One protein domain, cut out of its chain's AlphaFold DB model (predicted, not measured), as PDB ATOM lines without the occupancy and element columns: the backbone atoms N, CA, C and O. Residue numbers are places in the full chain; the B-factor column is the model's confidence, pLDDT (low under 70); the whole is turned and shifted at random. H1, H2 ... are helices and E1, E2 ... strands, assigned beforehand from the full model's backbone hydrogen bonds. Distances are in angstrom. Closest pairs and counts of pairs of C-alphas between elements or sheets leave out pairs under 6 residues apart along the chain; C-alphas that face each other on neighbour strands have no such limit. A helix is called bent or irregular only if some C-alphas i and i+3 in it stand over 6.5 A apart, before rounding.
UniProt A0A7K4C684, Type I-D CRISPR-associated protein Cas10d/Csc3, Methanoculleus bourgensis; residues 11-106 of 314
ATOM      1  N   THR A  11      36.203  15.108  42.207       84.75
ATOM      2  CA  THR A  11      37.105  15.359  41.068       84.75
ATOM      3  C   THR A  11      38.479  14.709  41.250       84.75
ATOM      4  O   THR A  11      39.019  14.140  40.301       84.75
ATOM      5  N   GLU A  12      39.063  14.792  42.449       84.88
ATOM      6  CA  GLU A  12      40.391  14.224  42.723       84.88
ATOM      7  C   GLU A  12      40.347  12.689  42.709       84.88
ATOM      8  O   GLU A  12      41.242  12.044  42.162       84.88
ATOM      9  N   TYR A  13      39.267  12.093  43.227       84.62
ATOM     10  CA  TYR A  13      39.063  10.646  43.238       84.62
ATOM     11  C   TYR A  13      38.986  10.101  41.824       84.62
ATOM     12  O   TYR A  13      39.683   9.135  41.516       84.62
ATOM     13  N   TRP A  14      38.210  10.760  40.967       88.56
ATOM     14  CA  TRP A  14      38.116  10.407  39.559       88.56
ATOM     15  C   TRP A  14      39.446  10.560  38.829       88.56
ATOM     16  O   TRP A  14      39.821   9.676  38.064       88.56
ATOM     17  N   PHE A  15      40.188  11.641  39.080       91.19
ATOM     18  CA  PHE A  15      41.473  11.870  38.422       91.19
ATOM     19  C   PHE A  15      42.499  10.790  38.796       91.19
ATOM     20  O   PHE A  15      43.090  10.166  37.916       91.19
ATOM     21  N   PHE A  16      42.672  10.513  40.092       90.12
ATOM     22  CA  PHE A  16      43.606   9.481  40.546       90.12
ATOM     23  C   PHE A  16      43.130   8.063  40.217       90.12
ATOM     24  O   PHE A  16      43.958   7.201  39.935       90.12
ATOM     25  N   GLY A  17      41.817   7.811  40.228       90.62
ATOM     26  CA  GLY A  17      41.235   6.540  39.794       90.62
ATOM     27  C   GLY A  17      41.512   6.266  38.317       90.62
ATOM     28  O   GLY A  17      42.009   5.193  37.979       90.62
ATOM     29  N   ALA A  18      41.296   7.265  37.455       92.44
ATOM     30  CA  ALA A  18      41.650   7.191  36.042       92.44
ATOM     31  C   ALA A  18      43.156   6.957  35.859       92.44
ATOM     32  O   ALA A  18      43.547   6.040  35.145       92.44
ATOM     33  N   TYR A  19      44.007   7.707  36.568       94.06
ATOM     34  CA  TYR A  19      45.462   7.538  36.499       94.06
ATOM     35  C   TYR A  19      45.934   6.131  36.899       94.06
ATOM     36  O   TYR A  19      46.776   5.543  36.221       94.06
ATOM     37  N   LEU A  20      45.368   5.552  37.961       93.31
ATOM     38  CA  LEU A  20      45.656   4.169  38.348       93.31
ATOM     39  C   LEU A  20      45.203   3.172  37.279       93.31
ATOM     40  O   LEU A  20      45.944   2.241  36.972       93.31
ATOM     41  N   GLY A  21      44.027   3.384  36.683       92.94
ATOM     42  CA  GLY A  21      43.547   2.574  35.565       92.94
ATOM     43  C   GLY A  21      44.486   2.617  34.359       92.94
ATOM     44  O   GLY A  21      44.775   1.575  33.774       92.94
ATOM     45  N   LEU A  22      45.036   3.794  34.046       94.88
ATOM     46  CA  LEU A  22      46.026   3.966  32.982       94.88
ATOM     47  C   LEU A  22      47.316   3.192  33.258       94.88
ATOM     48  O   LEU A  22      47.799   2.474  32.383       94.88
ATOM     49  N   ILE A  23      47.851   3.293  34.478       95.75
ATOM     50  CA  ILE A  23      49.047   2.541  34.878       95.75
ATOM     51  C   ILE A  23      48.787   1.035  34.799       95.75
ATOM     52  O   ILE A  23      49.630   0.302  34.290       95.75
ATOM     53  N   LEU A  24      47.632   0.566  35.281       94.62
ATOM     54  CA  LEU A  24      47.270  -0.851  35.227       94.62
ATOM     55  C   LEU A  24      47.196  -1.352  33.785       94.62
ATOM     56  O   LEU A  24      47.780  -2.392  33.483       94.62
ATOM     57  N   ALA A  25      46.547  -0.601  32.895       93.75
ATOM     58  CA  ALA A  25      46.460  -0.949  31.481       93.75
ATOM     59  C   ALA A  25      47.849  -1.013  30.829       93.75
ATOM     60  O   ALA A  25      48.161  -1.976  30.132       93.75
ATOM     61  N   ALA A  26      48.717  -0.038  31.112       94.44
ATOM     62  CA  ALA A  26      50.075  -0.001  30.572       94.44
ATOM     63  C   ALA A  26      50.977  -1.118  31.123       94.44
ATOM     64  O   ALA A  26      51.754  -1.703  30.373       94.44
ATOM     65  N   ALA A  27      50.877  -1.430  32.416       94.44
ATOM     66  CA  ALA A  27      51.728  -2.425  33.067       94.44
ATOM     67  C   ALA A  27      51.321  -3.869  32.742       94.44
ATOM     68  O   ALA A  27      52.174  -4.752  32.691       94.44
ATOM     69  N   THR A  28      50.024  -4.121  32.551       93.62
ATOM     70  CA  THR A  28      49.494  -5.478  32.330       93.62
ATOM     71  C   THR A  28      49.211  -5.784  30.862       93.62
ATOM     72  O   THR A  28      49.099  -6.952  30.500       93.62
ATOM     73  N   GLY A  29      49.060  -4.759  30.016       89.12
ATOM     74  CA  GLY A  29      48.541  -4.912  28.655       89.12
ATOM     75  C   GLY A  29      47.048  -5.263  28.604       89.12
ATOM     76  O   GLY A  29      46.512  -5.485  27.519       89.12
ATOM     77  N   CYS A  30      46.367  -5.318  29.751       89.81
ATOM     78  CA  CYS A  30      44.939  -5.592  29.821       89.81
ATOM     79  C   CYS A  30      44.125  -4.337  29.500       89.81
ATOM     80  O   CYS A  30      44.514  -3.216  29.831       89.81
ATOM     81  N   ARG A  31      42.937  -4.547  28.929       90.69
ATOM     82  CA  ARG A  31      41.916  -3.500  28.871       90.69
ATOM     83  C   ARG A  31      41.358  -3.253  30.266       90.69
ATOM     84  O   ARG A  31      41.050  -4.205  30.985       90.69
ATOM     85  N   VAL A  32      41.221  -1.987  30.640       91.06
ATOM     86  CA  VAL A  32      40.769  -1.578  31.973       91.06
ATOM     87  C   VAL A  32      39.513  -0.726  31.857       91.06
ATOM     88  O   VAL A  32      39.461   0.223  31.079       91.06
ATOM     89  N   VAL A  33      38.509  -1.042  32.671       90.12
ATOM     90  CA  VAL A  33      37.341  -0.182  32.878       90.12
ATOM     91  C   VAL A  33      37.484   0.486  34.239       90.12
ATOM     92  O   VAL A  33      37.724  -0.186  35.241       90.12
ATOM     93  N   VAL A  34      37.359   1.810  34.273       89.38
ATOM     94  CA  VAL A  34      37.396   2.611  35.498       89.38
ATOM     95  C   VAL A  34      36.025   3.237  35.693       89.38
ATOM     96  O   VAL A  34      35.598   4.038  34.870       89.38
ATOM     97  N   GLY A  35      35.352   2.907  36.789       86.56
ATOM     98  CA  GLY A  35      34.040   3.454  37.120       86.56
ATOM     99  C   GLY A  35      33.843   3.585  38.625       86.56
ATOM    100  O   GLY A  35      34.618   3.046  39.417       86.56
ATOM    101  N   GLU A  36      32.789   4.293  39.025       80.75
ATOM    102  CA  GLU A  36      32.344   4.350  40.426       80.75
ATOM    103  C   GLU A  36      31.764   3.014  40.903       80.75
ATOM    104  O   GLU A  36      31.861   2.670  42.083       80.75
ATOM    105  N   ASN A  37      31.166   2.254  39.983       78.19
ATOM    106  CA  ASN A  37      30.548   0.980  40.299       78.19
ATOM    107  C   ASN A  37      31.607  -0.128  40.376       78.19
ATOM    108  O   ASN A  37      32.369  -0.317  39.428       78.19
ATOM    109  N   PRO A  38      31.629  -0.927  41.460       71.69
ATOM    110  CA  PRO A  38      32.538  -2.067  41.573       71.69
ATOM    111  C   PRO A  38      32.166  -3.213  40.619       71.69
ATOM    112  O   PRO A  38      32.962  -4.123  40.401       71.69
ATOM    113  N   ILE A  39      30.948  -3.186  40.071       75.94
ATOM    114  CA  ILE A  39      30.469  -4.133  39.071       75.94
ATOM    115  C   ILE A  39      30.656  -3.483  37.704       75.94
ATOM    116  O   ILE A  39      30.078  -2.432  37.430       75.94
ATOM    117  N   CYS A  40      31.461  -4.118  36.854       71.25
ATOM    118  CA  CYS A  40      31.646  -3.676  35.481       71.25
ATOM    119  C   CYS A  40      30.348  -3.906  34.701       71.25
ATOM    120  O   CYS A  40      29.981  -5.046  34.425       71.25
ATOM    121  N   MET A  41      29.654  -2.819  34.370       73.50
ATOM    122  CA  MET A  41      28.405  -2.869  33.605       73.50
ATOM    123  C   MET A  41      28.649  -2.910  32.090       73.50
ATOM    124  O   MET A  41      27.746  -3.268  31.346       73.50
ATOM    125  N   SER A  42      29.864  -2.569  31.644       70.75
ATOM    126  CA  SER A  42      30.296  -2.696  30.248       70.75
ATOM    127  C   SER A  42      30.917  -4.080  30.008       70.75
ATOM    128  O   SER A  42      31.954  -4.374  30.610       70.75
ATOM    129  N   PRO A  43      30.347  -4.944  29.157       70.31
ATOM    130  CA  PRO A  43      31.020  -6.155  28.703       70.31
ATOM    131  C   PRO A  43      32.287  -5.836  27.880       70.31
ATOM    132  O   PRO A  43      32.461  -4.748  27.331       70.31
ATOM    133  N   GLY A  44      33.239  -6.773  27.861       66.94
ATOM    134  CA  GLY A  44      34.589  -6.547  27.314       66.94
ATOM    135  C   GLY A  44      34.673  -6.419  25.786       66.94
ATOM    136  O   GLY A  44      35.732  -6.078  25.261       66.94
ATOM    137  N   ASP A  45      33.582  -6.704  25.080       74.75
ATOM    138  CA  ASP A  45      33.405  -6.545  23.635       74.75
ATOM    139  C   ASP A  45      32.796  -5.186  23.243       74.75
ATOM    140  O   ASP A  45      32.873  -4.802  22.079       74.75
ATOM    141  N   GLU A  46      32.263  -4.420  24.201       75.38
ATOM    142  CA  GLU A  46      31.674  -3.094  23.960       75.38
ATOM    143  C   GLU A  46      32.699  -1.970  23.766       75.38
ATOM    144  O   GLU A  46      32.319  -0.839  23.454       75.38
ATOM    145  N   PHE A  47      33.991  -2.232  23.973       79.44
ATOM    146  CA  PHE A  47      35.035  -1.246  23.719       79.44
ATOM    147  C   PHE A  47      36.328  -1.893  23.226       79.44
ATOM    148  O   PHE A  47      36.683  -3.022  23.582       79.44
ATOM    149  N   SER A  48      37.028  -1.165  22.363       83.19
ATOM    150  CA  SER A  48      38.241  -1.641  21.689       83.19
ATOM    151  C   SER A  48      39.515  -1.009  22.254       83.19
ATOM    152  O   SER A  48      40.615  -1.539  22.078       83.19
ATOM    153  N   GLU A  49      39.339   0.100  22.965       89.69
ATOM    154  CA  GLU A  49      40.344   0.947  23.577       89.69
ATOM    155  C   GLU A  49      41.009   0.277  24.788       89.69
ATOM    156  O   GLU A  49      40.526  -0.721  25.327       89.69
ATOM    157  N   MET A  50      42.146   0.824  25.229       92.00
ATOM    158  CA  MET A  50      42.893   0.260  26.360       92.00
ATOM    159  C   MET A  50      42.261   0.605  27.698       92.00
ATOM    160  O   MET A  50      42.262  -0.220  28.609       92.00
ATOM    161  N   VAL A  51      41.725   1.817  27.827       91.88
ATOM    162  CA  VAL A  51      41.056   2.259  29.049       91.88
ATOM    163  C   VAL A  51      39.715   2.870  28.695       91.88
ATOM    164  O   VAL A  51      39.655   3.756  27.847       91.88
ATOM    165  N   LYS A  52      38.652   2.426  29.365       91.56
ATOM    166  CA  LYS A  52      37.320   3.038  29.319       91.56
ATOM    167  C   LYS A  52      37.013   3.659  30.675       91.56
ATOM    168  O   LYS A  52      37.140   2.994  31.702       91.56
ATOM    169  N   LEU A  53      36.614   4.925  30.682       90.38
ATOM    170  CA  LEU A  53      36.114   5.612  31.865       90.38
ATOM    171  C   LEU A  53      34.580   5.574  31.824       90.38
ATOM    172  O   LEU A  53      33.965   6.136  30.920       90.38
ATOM    173  N   ASP A  54      33.955   4.902  32.787       86.94
ATOM    174  CA  ASP A  54      32.502   4.747  32.861       86.94
ATOM    175  C   ASP A  54      31.881   5.916  33.634       86.94
ATOM    176  O   ASP A  54      32.005   5.998  34.852       86.94
ATOM    177  N   ALA A  55      31.254   6.847  32.911       82.00
ATOM    178  CA  ALA A  55      30.683   8.090  33.442       82.00
ATOM    179  C   ALA A  55      31.658   8.945  34.296       82.00
ATOM    180  O   ALA A  55      31.317   9.339  35.414       82.00
ATOM    181  N   PRO A  56      32.856   9.298  33.782       83.88
ATOM    182  CA  PRO A  56      33.821  10.091  34.534       83.88
ATOM    183  C   PRO A  56      33.278  11.475  34.887       83.88
ATOM    184  O   PRO A  56      32.582  12.123  34.098       83.88
ATOM    185  N   HIS A  57      33.702  11.992  36.043       86.38
ATOM    186  CA  HIS A  57      33.423  13.372  36.424       86.38
ATOM    187  C   HIS A  57      33.842  14.354  35.313       86.38
ATOM    188  O   HIS A  57      34.912  14.229  34.713       86.38
ATOM    189  N   ALA A  58      33.030  15.387  35.065       85.62
ATOM    190  CA  ALA A  58      33.165  16.266  33.897       85.62
ATOM    191  C   ALA A  58      34.541  16.948  33.760       85.62
ATOM    192  O   ALA A  58      34.982  17.249  32.652       85.62
ATOM    193  N   ALA A  59      35.225  17.221  34.876       84.12
ATOM    194  CA  ALA A  59      36.578  17.781  34.859       84.12
ATOM    195  C   ALA A  59      37.628  16.784  34.337       84.12
ATOM    196  O   ALA A  59      38.556  17.189  33.647       84.12
ATOM    197  N   VAL A  60      37.449  15.497  34.637       86.25
ATOM    198  CA  VAL A  60      38.347  14.399  34.257       86.25
ATOM    199  C   VAL A  60      38.063  13.956  32.825       86.25
ATOM    200  O   VAL A  60      38.988  13.858  32.022       86.25
ATOM    201  N   LYS A  61      36.778  13.843  32.462       88.69
ATOM    202  CA  LYS A  61      36.320  13.579  31.089       88.69
ATOM    203  C   LYS A  61      36.916  14.541  30.061       88.69
ATOM    204  O   LYS A  61      37.230  14.160  28.946       88.69
ATOM    205  N   ARG A  62      37.076  15.816  30.422       82.56
ATOM    206  CA  ARG A  62      37.645  16.834  29.522       82.56
ATOM    207  C   ARG A  62      39.138  16.665  29.249       82.56
ATOM    208  O   ARG A  62      39.618  17.272  28.304       82.56
ATOM    209  N   ILE A  63      39.848  15.919  30.089       83.75
ATOM    210  CA  ILE A  63      41.293  15.698  29.967       83.75
ATOM    211  C   ILE A  63      41.551  14.347  29.312       83.75
ATOM    212  O   ILE A  63      42.365  14.247  28.406       83.75
ATOM    213  N   PHE A  64      40.844  13.317  29.771       87.06
ATOM    214  CA  PHE A  64      41.085  11.934  29.372       87.06
ATOM    215  C   PHE A  64      40.084  11.393  28.347       87.06
ATOM    216  O   PHE A  64      40.293  10.312  27.813       87.06
ATOM    217  N   GLY A  65      38.993  12.112  28.079       88.75
ATOM    218  CA  GLY A  65      37.877  11.587  27.299       88.75
ATOM    219  C   GLY A  65      37.080  10.524  28.060       88.75
ATOM    220  O   GLY A  65      37.135  10.436  29.288       88.75
ATOM    221  N   ASP A  66      36.311   9.736  27.309       89.81
ATOM    222  CA  ASP A  66      35.579   8.566  27.821       89.81
ATOM    223  C   ASP A  66      36.329   7.251  27.559       89.81
ATOM    224  O   ASP A  66      36.110   6.258  28.249       89.81
ATOM    225  N   ALA A  67      37.215   7.231  26.565       91.88
ATOM    226  CA  ALA A  67      37.991   6.063  26.185       91.88
ATOM    227  C   ALA A  67      39.358   6.495  25.649       91.88
ATOM    228  O   ALA A  67      39.465   7.518  24.975       91.88
ATOM    229  N   ILE A  68      40.394   5.721  25.969       94.12
ATOM    230  CA  ILE A  68      41.792   6.048  25.672       94.12
ATOM    231  C   ILE A  68      42.389   4.906  24.846       94.12
ATOM    232  O   ILE A  68      42.544   3.785  25.359       94.12
ATOM    233  N   PRO A  69      42.718   5.151  23.567       93.44
ATOM    234  CA  PRO A  69      43.280   4.130  22.696       93.44
ATOM    235  C   PRO A  69      44.722   3.790  23.095       93.44
ATOM    236  O   PRO A  69      45.421   4.575  23.737       93.44
ATOM    237  N   LEU A  70      45.206   2.619  22.662       91.62
ATOM    238  CA  LEU A  70      46.587   2.182  22.921       91.62
ATOM    239  C   LEU A  70      47.628   3.198  22.428       91.62
ATOM    240  O   LEU A  70      48.647   3.402  23.081       91.62
ATOM    241  N   THR A  71      47.354   3.851  21.297       93.38
ATOM    242  CA  THR A  71      48.233   4.850  20.675       93.38
ATOM    243  C   THR A  71      48.418   6.106  21.523       93.38
ATOM    244  O   THR A  71      49.453   6.755  21.417       93.38
ATOM    245  N   GLU A  72      47.446   6.439  22.373       93.12
ATOM    246  CA  GLU A  72      47.470   7.630  23.232       93.12
ATOM    247  C   GLU A  72      47.780   7.292  24.693       93.12
ATOM    248  O   GLU A  72      48.093   8.176  25.483       93.12
ATOM    249  N   LEU A  73      47.753   6.009  25.071       93.12
ATOM    250  CA  LEU A  73      47.950   5.578  26.454       93.12
ATOM    251  C   LEU A  73      49.226   6.172  27.071       93.12
ATOM    252  O   LEU A  73      49.191   6.699  28.182       93.12
ATOM    253  N   SER A  74      50.340   6.145  26.335       93.06
ATOM    254  CA  SER A  74      51.608   6.689  26.826       93.06
ATOM    255  C   SER A  74      51.583   8.209  27.001       93.06
ATOM    256  O   SER A  74      52.138   8.702  27.979       93.06
ATOM    257  N   SER A  75      50.981   8.959  26.071       92.56
ATOM    258  CA  SER A  75      50.944  10.427  26.151       92.56
ATOM    259  C   SER A  75      49.994  10.900  27.249       92.56
ATOM    260  O   SER A  75      50.302  11.851  27.965       92.56
ATOM    261  N   VAL A  76      48.877  10.198  27.446       93.69
ATOM    262  CA  VAL A  76      47.909  10.499  28.505       93.69
ATOM    263  C   VAL A  76      48.475  10.182  29.892       93.69
ATOM    264  O   VAL A  76      48.280  10.964  30.827       93.69
ATOM    265  N   ILE A  77      49.218   9.077  30.035       94.88
ATOM    266  CA  ILE A  77      49.960   8.779  31.270       94.88
ATOM    267  C   ILE A  77      50.963   9.892  31.555       94.88
ATOM    268  O   ILE A  77      50.973  10.411  32.666       94.88
ATOM    269  N   ASP A  78      51.757  10.285  30.558       94.25
ATOM    270  CA  ASP A  78      52.763  11.337  30.704       94.25
ATOM    271  C   ASP A  78      52.138  12.666  31.155       94.25
ATOM    272  O   ASP A  78      52.561  13.252  32.152       94.25
ATOM    273  N   LEU A  79      51.055  13.091  30.498       95.12
ATOM    274  CA  LEU A  79      50.275  14.269  30.879       95.12
ATOM    275  C   LEU A  79      49.827  14.206  32.348       95.12
ATOM    276  O   LEU A  79      50.053  15.147  33.115       95.12
ATOM    277  N   ALA A  80      49.211  13.094  32.758       94.31
ATOM    278  CA  ALA A  80      48.726  12.912  34.122       94.31
ATOM    279  C   ALA A  80      49.875  12.904  35.143       94.31
ATOM    280  O   ALA A  80      49.787  13.575  36.174       94.31
ATOM    281  N   SER A  81      50.971  12.201  34.847       94.62
ATOM    282  CA  SER A  81      52.167  12.156  35.688       94.62
ATOM    283  C   SER A  81      52.769  13.548  35.883       94.62
ATOM    284  O   SER A  81      53.096  13.914  37.011       94.62
ATOM    285  N   LEU A  82      52.864  14.356  34.824       95.12
ATOM    286  CA  LEU A  82      53.405  15.716  34.892       95.12
ATOM    287  C   LEU A  82      52.543  16.640  35.755       95.12
ATOM    288  O   LEU A  82      53.076  17.369  36.596       95.12
ATOM    289  N   VAL A  83      51.216  16.575  35.604       93.81
ATOM    290  CA  VAL A  83      50.278  17.327  36.455       93.81
ATOM    291  C   VAL A  83      50.425  16.914  37.918       93.81
ATOM    292  O   VAL A  83      50.429  17.779  38.792       93.81
ATOM    293  N   ILE A  84      50.584  15.616  38.196       92.94
ATOM    294  CA  ILE A  84      50.778  15.110  39.559       92.94
ATOM    295  C   ILE A  84      52.085  15.628  40.155       92.94
ATOM    296  O   ILE A  84      52.077  16.165  41.261       92.94
ATOM    297  N   VAL A  85      53.198  15.491  39.432       92.62
ATOM    298  CA  VAL A  85      54.523  15.888  39.926       92.62
ATOM    299  C   VAL A  85      54.577  17.393  40.189       92.62
ATOM    300  O   VAL A  85      54.982  17.804  41.276       92.62
ATOM    301  N   LEU A  86      54.120  18.222  39.247       93.12
ATOM    302  CA  LEU A  86      54.105  19.680  39.418       93.12
ATOM    303  C   LEU A  86      53.072  20.134  40.461       93.12
ATOM    304  O   LEU A  86      53.333  21.065  41.224       93.12
ATOM    305  N   GLY A  87      51.915  19.471  40.524       90.44
ATOM    306  CA  GLY A  87      50.878  19.734  41.521       90.44
ATOM    307  C   GLY A  87      51.361  19.455  42.943       90.44
ATOM    308  O   GLY A  87      51.257  20.325  43.807       90.44
ATOM    309  N   TYR A  88      51.964  18.289  43.177       90.31
ATOM    310  CA  TYR A  88      52.507  17.917  44.485       90.31
ATOM    311  C   TYR A  88      53.747  18.708  44.886       90.31
ATOM    312  O   TYR A  88      53.930  18.966  46.078       90.31
ATOM    313  N   GLU A  89      54.560  19.156  43.926       89.19
ATOM    314  CA  GLU A  89      55.636  20.099  44.226       89.19
ATOM    315  C   GLU A  89      55.077  21.428  44.750       89.19
ATOM    316  O   GLU A  89      55.645  22.030  45.665       89.19
ATOM    317  N   ASN A  90      53.936  21.875  44.212       83.44
ATOM    318  CA  ASN A  90      53.254  23.047  44.737       83.44
ATOM    319  C   ASN A  90      52.699  22.747  46.125       83.44
ATOM    320  O   ASN A  90      53.154  23.347  47.081       83.44
ATOM    321  N   VAL A  91      51.776  21.804  46.288       82.50
ATOM    322  CA  VAL A  91      51.319  21.363  47.614       82.50
ATOM    323  C   VAL A  91      50.925  19.896  47.522       82.50
ATOM    324  O   VAL A  91      50.149  19.517  46.649       82.50
ATOM    325  N   MET A  92      51.392  19.069  48.462       82.25
ATOM    326  CA  MET A  92      50.972  17.668  48.582       82.25
ATOM    327  C   MET A  92      49.572  17.560  49.220       82.25
ATOM    328  O   MET A  92      49.394  17.013  50.306       82.25
ATOM    329  N   GLU A  93      48.580  18.151  48.557       83.69
ATOM    330  CA  GLU A  93      47.181  18.199  48.979       83.69
ATOM    331  C   GLU A  93      46.278  17.845  47.791       83.69
ATOM    332  O   GLU A  93      46.112  18.640  46.862       83.69
ATOM    333  N   ASP A  94      45.660  16.661  47.835       81.94
ATOM    334  CA  ASP A  94      44.813  16.145  46.747       81.94
ATOM    335  C   ASP A  94      43.648  17.107  46.419       81.94
ATOM    336  O   ASP A  94      43.350  17.337  45.244       81.94
ATOM    337  N   LYS A  95      43.123  17.823  47.430       83.44
ATOM    338  CA  LYS A  95      42.046  18.834  47.306       83.44
ATOM    339  C   LYS A  95      42.369  19.990  46.363       83.44
ATOM    340  O   LYS A  95      41.472  20.732  45.954       83.44
ATOM    341  N   ARG A  96      43.643  20.176  46.002       85.50
ATOM    342  CA  ARG A  96      44.101  21.201  45.051       85.50
ATOM    343  C   ARG A  96      44.064  20.739  43.600       85.50
ATOM    344  O   ARG A  96      44.069  21.595  42.714       85.50
ATOM    345  N   PHE A  97      43.947  19.439  43.327       86.50
ATOM    346  CA  PHE A  97      43.897  18.919  41.957       86.50
ATOM    347  C   PHE A  97      42.802  19.538  41.093       86.50
ATOM    348  O   PHE A  97      43.125  19.914  39.970       86.50
ATOM    349  N   PRO A  98      41.572  19.796  41.576       88.38
ATOM    350  CA  PRO A  98      40.579  20.527  40.792       88.38
ATOM    351  C   PRO A  98      41.110  21.856  40.232       88.38
ATOM    352  O   PRO A  98      40.830  22.197  39.084       88.38
ATOM    353  N   LYS A  99      41.928  22.586  41.005       90.00
ATOM    354  CA  LYS A  99      42.579  23.824  40.555       90.00
ATOM    355  C   LYS A  99      43.657  23.537  39.506       90.00
ATOM    356  O   LYS A  99      43.711  24.239  38.505       90.00
ATOM    357  N   HIS A 100      44.490  22.514  39.698       91.12
ATOM    358  CA  HIS A 100      45.520  22.138  38.718       91.12
ATOM    359  C   HIS A 100      44.908  21.700  37.377       91.12
ATOM    360  O   HIS A 100      45.371  22.134  36.325       91.12
ATOM    361  N   LEU A 101      43.806  20.944  37.404       90.56
ATOM    362  CA  LEU A 101      43.056  20.562  36.203       90.56
ATOM    363  C   LEU A 101      42.395  21.777  35.525       90.56
ATOM    364  O   LEU A 101      42.316  21.842  34.299       90.56
ATOM    365  N   GLN A 102      41.955  22.779  36.294       91.00
ATOM    366  CA  GLN A 102      41.493  24.051  35.726       91.00
ATOM    367  C   GLN A 102      42.625  24.843  35.066       91.00
ATOM    368  O   GLN A 102      42.389  25.457  34.027       91.00
ATOM    369  N   THR A 103      43.832  24.836  35.640       93.19
ATOM    370  CA  THR A 103      45.019  25.428  35.007       93.19
ATOM    371  C   THR A 103      45.294  24.749  33.673       93.19
ATOM    372  O   THR A 103      45.396  25.451  32.674       93.19
ATOM    373  N   LEU A 104      45.306  23.412  33.642       92.56
ATOM    374  CA  LEU A 104      45.489  22.638  32.413       92.56
ATOM    375  C   LEU A 104      44.480  23.022  31.327       92.56
ATOM    376  O   LEU A 104      44.835  23.182  30.171       92.56
ATOM    377  N   LYS A 105      43.219  23.227  31.713       89.75
ATOM    378  CA  LYS A 105      42.150  23.578  30.775       89.75
ATOM    379  C   LYS A 105      42.250  25.007  30.230       89.75
ATOM    380  O   LYS A 105      41.897  25.257  29.082       89.75
ATOM    381  N   ASN A 106      42.564  25.970  31.092       92.00
ATOM    382  CA  ASN A 106      42.318  27.387  30.806       92.00
ATOM    383  C   ASN A 106      43.573  28.151  30.368       92.00
ATOM    384  O   ASN A 106      43.463  29.338  30.057       92.00
TER     385      ASN A 106
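AT A GLANCE: This is residues 11 to 106 of the 314 residues of the protein "Type I-D CRISPR-associated protein Cas10d/Csc3" of Methanoculleus bourgensis (UniProt A0A7K4C684). The helix H1 runs through the middle of a mostly helical domain: a small parallel sheet of two strands, E1 and E2, packs on one side of it, and the long helix H3 crosses it on another side. H2 and H4 gather at the first end of H1, where the beginning of H4 meets residues 11 to 12 of H1 and the two helices make a corner. The loop of residues 36 to 50 makes one end of the longest axis, and the end of H3 makes the other. The printed part has 96 residues, with four named helices and two named strands in the order H1, E1, E2, H2, H3, H4. It is compact, with a radius of gyration of the C-alphas of 13.1 A, and elongated in outline, with spans of 41 by 24 by 22 A.

HOW THE PARTS SIT: H1, residues 11 to 28, has 8 pairs of C-alphas within 8 A with E1, residues 32 to 35, the closest being those of Ala 25 and Val 32 at 5.7 A. E1 and E2, residues 51 to 54, are parallel neighbours at 20 degrees; N 34 and O 52 are 2.8 A apart and N 52 and O 32 are 2.9 A apart, both within hydrogen-bond range. Residues 51 to 52 of E2 also pair antiparallel with residues 67 to 68. H2, residues 58 to 64, touches residues 11 to 15 of H1 at a shallow tilt of 26 degrees, the same way, closest at the C-alphas of Phe 15 and Val 60, 5.8 A. H3, residues 70 to 90, touches H1 at a steep tilt of 48 degrees, opposite ways, with the C-alphas of Leu 22 and Ile 77 closest at 6.4 A. H4, residues 94 to 106, is about perpendicular to H1 at 85 degrees and touches its residues 11 to 12, the C-alphas of Glu 12 and Phe 97 being closest at 5.9 A. H4 also touches H3, closest at the C-alphas of Gly 87 and His 100, 6.5 A. E1 and H4 are among the pairs that are apart. In H1 every O i to N i+4 pair is within hydrogen-bond range; the counts are 2 of 3 in H2, 15 of 17 in H3 and 7 of 9 in H4.

IN THESE COORDINATES: H1 begins at C-alpha 11, (37.105, 15.359, 41.068), and is 25.8 A long. E1 is 9.9 A, E2 9.7 A and H2 10.1 A long. H3 begins at C-alpha 70, (46.587, 2.182, 22.921), and is 30.9 A long; it is irregular, with C-alphas 71 and 74 7.3 A apart. H4, 19.7 A long, ends at C-alpha 106, (42.318, 27.387, 30.806); it is irregular, but only just, with C-alphas 95 and 98 6.9 A apart.

THE WHOLE: The two C-alphas farthest apart are those of Asp 45 and Asn 90, at 41.4 A. The printed part has no cut. The link from E1 to E2, 15 residues, is long, and the other four links are tight. The mean pLDDT of the printed part is 88.0, and residue 44 alone is under 70.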